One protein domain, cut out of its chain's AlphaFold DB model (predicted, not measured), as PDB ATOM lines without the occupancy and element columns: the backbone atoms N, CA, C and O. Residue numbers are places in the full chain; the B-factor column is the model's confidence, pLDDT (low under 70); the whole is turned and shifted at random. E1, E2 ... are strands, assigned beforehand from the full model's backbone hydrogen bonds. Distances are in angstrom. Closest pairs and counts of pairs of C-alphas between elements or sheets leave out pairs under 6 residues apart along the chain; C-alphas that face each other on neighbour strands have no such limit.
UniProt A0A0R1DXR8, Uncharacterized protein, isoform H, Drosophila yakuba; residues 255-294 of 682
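AT A GLANCE: This is residues 255 to 294 of the 682 residues of the protein "Uncharacterized protein, isoform H" of Drosophila yakuba (UniProt A0A0R1DXR8). With little regular structure, the chain winds in two stacked, flattened turns, a short solenoid: E1 and E3 lie side by side in one wall, E2 and E4 in the other, with loops joining the walls at both ends. The printed part has 40 residues, with no named helix and four strands in the order E1 E2 E3 E4, in two parallel sheets, E1 = E3 and E2 = E4. It is all strand, with 15 residues in named elements, and only just compact, close to loose: a rod spanning 30 by 12 by 8 A, radius of gyration of the C-alphas 10.3 A.

HOW THE PARTS SIT: E1, residues 258 to 261, is parallel to E3, residues 278 to 281, at 1 degree; N 260 and O 279, 2.9 A apart, are within hydrogen-bond range. E2, residues 268 to 270, is parallel to E4, residues 288 to 291, at 7 degrees, with N 270 and O 289 within range at 2.9 A. The closest C-alphas of E1 and E2, Thr 260 and Thr 270, are 6.9 A apart. E1 and E4 are apart.

IN THESE COORDINATES: E1 begins at C-alpha 258 (-49.684, -26.412, -22.882) and measures 10.2 A; E2 measures 6.8 A and E3 10.3 A. E4, 10.4 A, ends at C-alpha 291 (-42.904, -25.812, -14.249).

THE WHOLE: The C-alphas farthest apart, Trp 255 and Trp 285, are 30.7 A apart. The printed part has no cut, its three links are short, and no printed residue is under 70 in pLDDT.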
ATOM      1  N   TRP A 255     -52.778 -35.314 -20.730       82.50
ATOM      2  CA  TRP A 255     -52.205 -35.613 -22.049       82.50
ATOM      3  C   TRP A 255     -52.534 -34.512 -23.062       82.50
ATOM      4  O   TRP A 255     -53.689 -34.359 -23.463       82.50
ATOM      5  N   GLY A 256     -51.519 -33.786 -23.525       84.25
ATOM      6  CA  GLY A 256     -51.647 -32.685 -24.483       84.25
ATOM      7  C   GLY A 256     -50.570 -31.626 -24.270       84.25
ATOM      8  O   GLY A 256     -49.877 -31.643 -23.261       84.25
ATOM      9  N   ASN A 257     -50.415 -30.695 -25.208       91.00
ATOM     10  CA  ASN A 257     -49.469 -29.587 -25.050       91.00
ATOM     11  C   ASN A 257     -50.105 -28.420 -24.276       91.00
ATOM     12  O   ASN A 257     -51.286 -28.128 -24.474       91.00
ATOM     13  N   THR A 258     -49.309 -27.706 -23.479       90.94
ATOM     14  CA  THR A 258     -49.684 -26.412 -22.882       90.94
ATOM     15  C   THR A 258     -49.042 -25.271 -23.665       90.94
ATOM     16  O   THR A 258     -47.878 -25.351 -24.063       90.94
ATOM     17  N   THR A 259     -49.781 -24.186 -23.890       93.81
ATOM     18  CA  THR A 259     -49.225 -22.927 -24.403       93.81
ATOM     19  C   THR A 259     -49.800 -21.736 -23.641       93.81
ATOM     20  O   THR A 259     -50.984 -21.432 -23.773       93.81
ATOM     21  N   THR A 260     -48.969 -21.039 -22.867       92.50
ATOM     22  CA  THR A 260     -49.364 -19.826 -22.134       92.50
ATOM     23  C   THR A 260     -48.700 -18.592 -22.730       92.50
ATOM     24  O   THR A 260     -47.483 -18.547 -22.899       92.50
ATOM     25  N   GLN A 261     -49.496 -17.561 -22.991       92.19
ATOM     26  CA  GLN A 261     -49.032 -16.195 -23.230       92.19
ATOM     27  C   GLN A 261     -49.363 -15.355 -21.994       92.19
ATOM     28  O   GLN A 261     -50.529 -15.301 -21.596       92.19
ATOM     29  N   GLY A 262     -48.363 -14.730 -21.376       89.25
ATOM     30  CA  GLY A 262     -48.525 -13.934 -20.162       89.25
ATOM     31  C   GLY A 262     -49.339 -12.641 -20.357       89.25
ATOM     32  O   GLY A 262     -49.593 -12.212 -21.486       89.25
ATOM     33  N   PRO A 263     -49.772 -12.003 -19.255       89.25
ATOM     34  CA  PRO A 263     -50.487 -10.730 -19.291       89.25
ATOM     35  C   PRO A 263     -49.571  -9.564 -19.692       89.25
ATOM     36  O   PRO A 263     -48.355  -9.625 -19.533       89.25
ATOM     37  N   TRP A 264     -50.131  -8.441 -20.150       82.12
ATOM     38  CA  TRP A 264     -49.286  -7.264 -20.432       82.12
ATOM     39  C   TRP A 264     -48.741  -6.619 -19.143       82.12
ATOM     40  O   TRP A 264     -47.602  -6.156 -19.113       82.12
ATOM     41  N   TRP A 265     -49.515  -6.658 -18.054       84.94
ATOM     42  CA  TRP A 265     -49.094  -6.226 -16.717       84.94
ATOM     43  C   TRP A 265     -49.655  -7.167 -15.643       84.94
ATOM     44  O   TRP A 265     -50.859  -7.166 -15.394       84.94
ATOM     45  N   GLY A 266     -48.808  -7.954 -14.985       86.62
ATOM     46  CA  GLY A 266     -49.203  -8.934 -13.968       86.62
ATOM     47  C   GLY A 266     -48.285 -10.154 -13.957       86.62
ATOM     48  O   GLY A 266     -47.450 -10.314 -14.838       86.62
ATOM     49  N   ASN A 267     -48.432 -11.033 -12.967       91.56
ATOM     50  CA  ASN A 267     -47.616 -12.247 -12.888       91.56
ATOM     51  C   ASN A 267     -48.217 -13.383 -13.729       91.56
ATOM     52  O   ASN A 267     -49.439 -13.516 -13.824       91.56
ATOM     53  N   ASN A 268     -47.353 -14.237 -14.276       93.12
ATOM     54  CA  ASN A 268     -47.731 -15.451 -14.994       93.12
ATOM     55  C   ASN A 268     -47.209 -16.702 -14.272       93.12
ATOM     56  O   ASN A 268     -46.061 -16.723 -13.832       93.12
ATOM     57  N   SER A 269     -48.036 -17.742 -14.178       95.00
ATOM     58  CA  SER A 269     -47.661 -19.050 -13.632       95.00
ATOM     59  C   SER A 269     -48.192 -20.152 -14.541       95.00
ATOM     60  O   SER A 269     -49.387 -20.173 -14.833       95.00
ATOM     61  N   THR A 270     -47.331 -21.051 -15.013       94.62
ATOM     62  CA  THR A 270     -47.732 -22.185 -15.864       94.62
ATOM     63  C   THR A 270     -47.153 -23.487 -15.335       94.62
ATOM     64  O   THR A 270     -45.937 -23.633 -15.288       94.62
ATOM     65  N   GLU A 271     -48.020 -24.438 -15.007       94.44
ATOM     66  CA  GLU A 271     -47.642 -25.823 -14.721       94.44
ATOM     67  C   GLU A 271     -47.781 -26.671 -15.998       94.44
ATOM     68  O   GLU A 271     -48.749 -26.542 -16.760       94.44
ATOM     69  N   GLY A 272     -46.768 -27.491 -16.285       91.19
ATOM     70  CA  GLY A 272     -46.685 -28.293 -17.503       91.19
ATOM     71  C   GLY A 272     -47.664 -29.477 -17.535       91.19
ATOM     72  O   GLY A 272     -48.190 -29.896 -16.505       91.19
ATOM     73  N   PRO A 273     -47.942 -30.047 -18.723       92.25
ATOM     74  CA  PRO A 273     -48.744 -31.262 -18.838       92.25
ATOM     75  C   PRO A 273     -48.026 -32.487 -18.261       92.25
ATOM     76  O   PRO A 273     -46.798 -32.555 -18.245       92.25
ATOM     77  N   TRP A 274     -48.772 -33.525 -17.869       87.94
ATOM     78  CA  TRP A 274     -48.122 -34.769 -17.432       87.94
ATOM     79  C   TRP A 274     -47.439 -35.492 -18.608       87.94
ATOM     80  O   TRP A 274     -46.314 -35.968 -18.473       87.94
ATOM     81  N   TRP A 275     -48.071 -35.495 -19.788       89.62
ATOM     82  CA  TRP A 275     -47.462 -35.892 -21.063       89.62
ATOM     83  C   TRP A 275     -47.774 -34.884 -22.178       89.62
ATOM     84  O   TRP A 275     -48.922 -34.757 -22.614       89.62
ATOM     85  N   GLY A 276     -46.740 -34.212 -22.684       89.88
ATOM     86  CA  GLY A 276     -46.812 -33.221 -23.759       89.88
ATOM     87  C   GLY A 276     -45.767 -32.118 -23.597       89.88
ATOM     88  O   GLY A 276     -45.045 -32.074 -22.608       89.88
ATOM     89  N   ASN A 277     -45.669 -31.211 -24.566       94.69
ATOM     90  CA  ASN A 277     -44.750 -30.073 -24.470       94.69
ATOM     91  C   ASN A 277     -45.405 -28.894 -23.733       94.69
ATOM     92  O   ASN A 277     -46.596 -28.636 -23.920       94.69
ATOM     93  N   ASN A 278     -44.616 -28.136 -22.971       95.38
ATOM     94  CA  ASN A 278     -45.016 -26.844 -22.411       95.38
ATOM     95  C   ASN A 278     -44.302 -25.702 -23.155       95.38
ATOM     96  O   ASN A 278     -43.119 -25.810 -23.486       95.38
ATOM     97  N   SER A 279     -45.016 -24.611 -23.426       96.69
ATOM     98  CA  SER A 279     -44.451 -23.386 -23.991       96.69
ATOM     99  C   SER A 279     -45.054 -22.171 -23.295       96.69
ATOM    100  O   SER A 279     -46.262 -21.945 -23.366       96.69
ATOM    101  N   THR A 280     -44.217 -21.396 -22.611       96.31
ATOM    102  CA  THR A 280     -44.645 -20.236 -21.823       96.31
ATOM    103  C   THR A 280     -43.910 -18.986 -22.274       96.31
ATOM    104  O   THR A 280     -42.683 -18.953 -22.282       96.31
ATOM    105  N   GLN A 281     -44.660 -17.938 -22.609       95.50
ATOM    106  CA  GLN A 281     -44.131 -16.586 -22.774       95.50
ATOM    107  C   GLN A 281     -44.554 -15.723 -21.588       95.50
ATOM    108  O   GLN A 281     -45.729 -15.701 -21.217       95.50
ATOM    109  N   GLY A 282     -43.583 -15.049 -20.975       92.62
ATOM    110  CA  GLY A 282     -43.768 -14.219 -19.795       92.62
ATOM    111  C   GLY A 282     -44.580 -12.944 -20.055       92.62
ATOM    112  O   GLY A 282     -44.873 -12.594 -21.200       92.62
ATOM    113  N   PRO A 283     -44.977 -12.237 -18.986       92.69
ATOM    114  CA  PRO A 283     -45.669 -10.961 -19.100       92.69
ATOM    115  C   PRO A 283     -44.763  -9.854 -19.650       92.69
ATOM    116  O   PRO A 283     -43.541  -9.927 -19.553       92.69
ATOM    117  N   TRP A 284     -45.337  -8.759 -20.154       87.38
ATOM    118  CA  TRP A 284     -44.496  -7.605 -20.508       87.38
ATOM    119  C   TRP A 284     -43.926  -6.924 -19.248       87.38
ATOM    120  O   TRP A 284     -42.754  -6.561 -19.221       87.38
ATOM    121  N   TRP A 285     -44.720  -6.834 -18.177       89.50
ATOM    122  CA  TRP A 285     -44.282  -6.423 -16.837       89.50
ATOM    123  C   TRP A 285     -44.848  -7.357 -15.764       89.50
ATOM    124  O   TRP A 285     -46.067  -7.474 -15.627       89.50
ATOM    125  N   GLY A 286     -43.972  -7.969 -14.968       90.69
ATOM    126  CA  GLY A 286     -44.321  -8.900 -13.891       90.69
ATOM    127  C   GLY A 286     -43.411 -10.128 -13.869       90.69
ATOM    128  O   GLY A 286     -42.584 -10.317 -14.755       90.69
ATOM    129  N   ASN A 287     -43.553 -10.977 -12.853       94.94
ATOM    130  CA  ASN A 287     -42.757 -12.201 -12.751       94.94
ATOM    131  C   ASN A 287     -43.383 -13.344 -13.571       94.94
ATOM    132  O   ASN A 287     -44.610 -13.469 -13.632       94.94
ATOM    133  N   ASN A 288     -42.542 -14.215 -14.131       96.31
ATOM    134  CA  ASN A 288     -42.949 -15.460 -14.785       96.31
ATOM    135  C   ASN A 288     -42.450 -16.676 -13.990       96.31
ATOM    136  O   ASN A 288     -41.285 -16.723 -13.599       96.31
ATOM    137  N   SER A 289     -43.322 -17.662 -13.783       97.12
ATOM    138  CA  SER A 289     -42.982 -18.963 -13.202       97.12
ATOM    139  C   SER A 289     -43.462 -20.076 -14.130       97.12
ATOM    140  O   SER A 289     -44.607 -20.053 -14.591       97.12
ATOM    141  N   THR A 290     -42.604 -21.042 -14.440       97.00
ATOM    142  CA  THR A 290     -42.933 -22.149 -15.348       97.00
ATOM    143  C   THR A 290     -42.382 -23.464 -14.818       97.00
ATOM    144  O   THR A 290     -41.172 -23.608 -14.689       97.00
ATOM    145  N   GLU A 291     -43.264 -24.423 -14.547       96.94
ATOM    146  CA  GLU A 291     -42.904 -25.812 -14.249       96.94
ATOM    147  C   GLU A 291     -43.005 -26.649 -15.534       96.94
ATOM    148  O   GLU A 291     -43.945 -26.508 -16.331       96.94
ATOM    149  N   GLY A 292     -41.999 -27.481 -15.788       93.94
ATOM    150  CA  GLY A 292     -41.917 -28.327 -16.974       93.94
ATOM    151  C   GLY A 292     -42.911 -29.497 -16.949       93.94
ATOM    152  O   GLY A 292     -43.453 -29.848 -15.904       93.94
ATOM    153  N   PRO A 293     -43.178 -30.131 -18.103       95.12
ATOM    154  CA  PRO A 293     -43.985 -31.344 -18.150       95.12
ATOM    155  C   PRO A 293     -43.295 -32.534 -17.477       95.12
ATOM    156  O   PRO A 293     -42.068 -32.618 -17.438       95.12
ATOM    157  N   TRP A 294     -44.060 -33.536 -17.036       91.94
ATOM    158  CA  TRP A 294     -43.431 -34.763 -16.527       91.94
ATOM    159  C   TRP A 294     -42.739 -35.544 -17.659       91.94
ATOM    160  O   TRP A 294     -41.622 -36.027 -17.486       91.94
TER     161      TRP A 294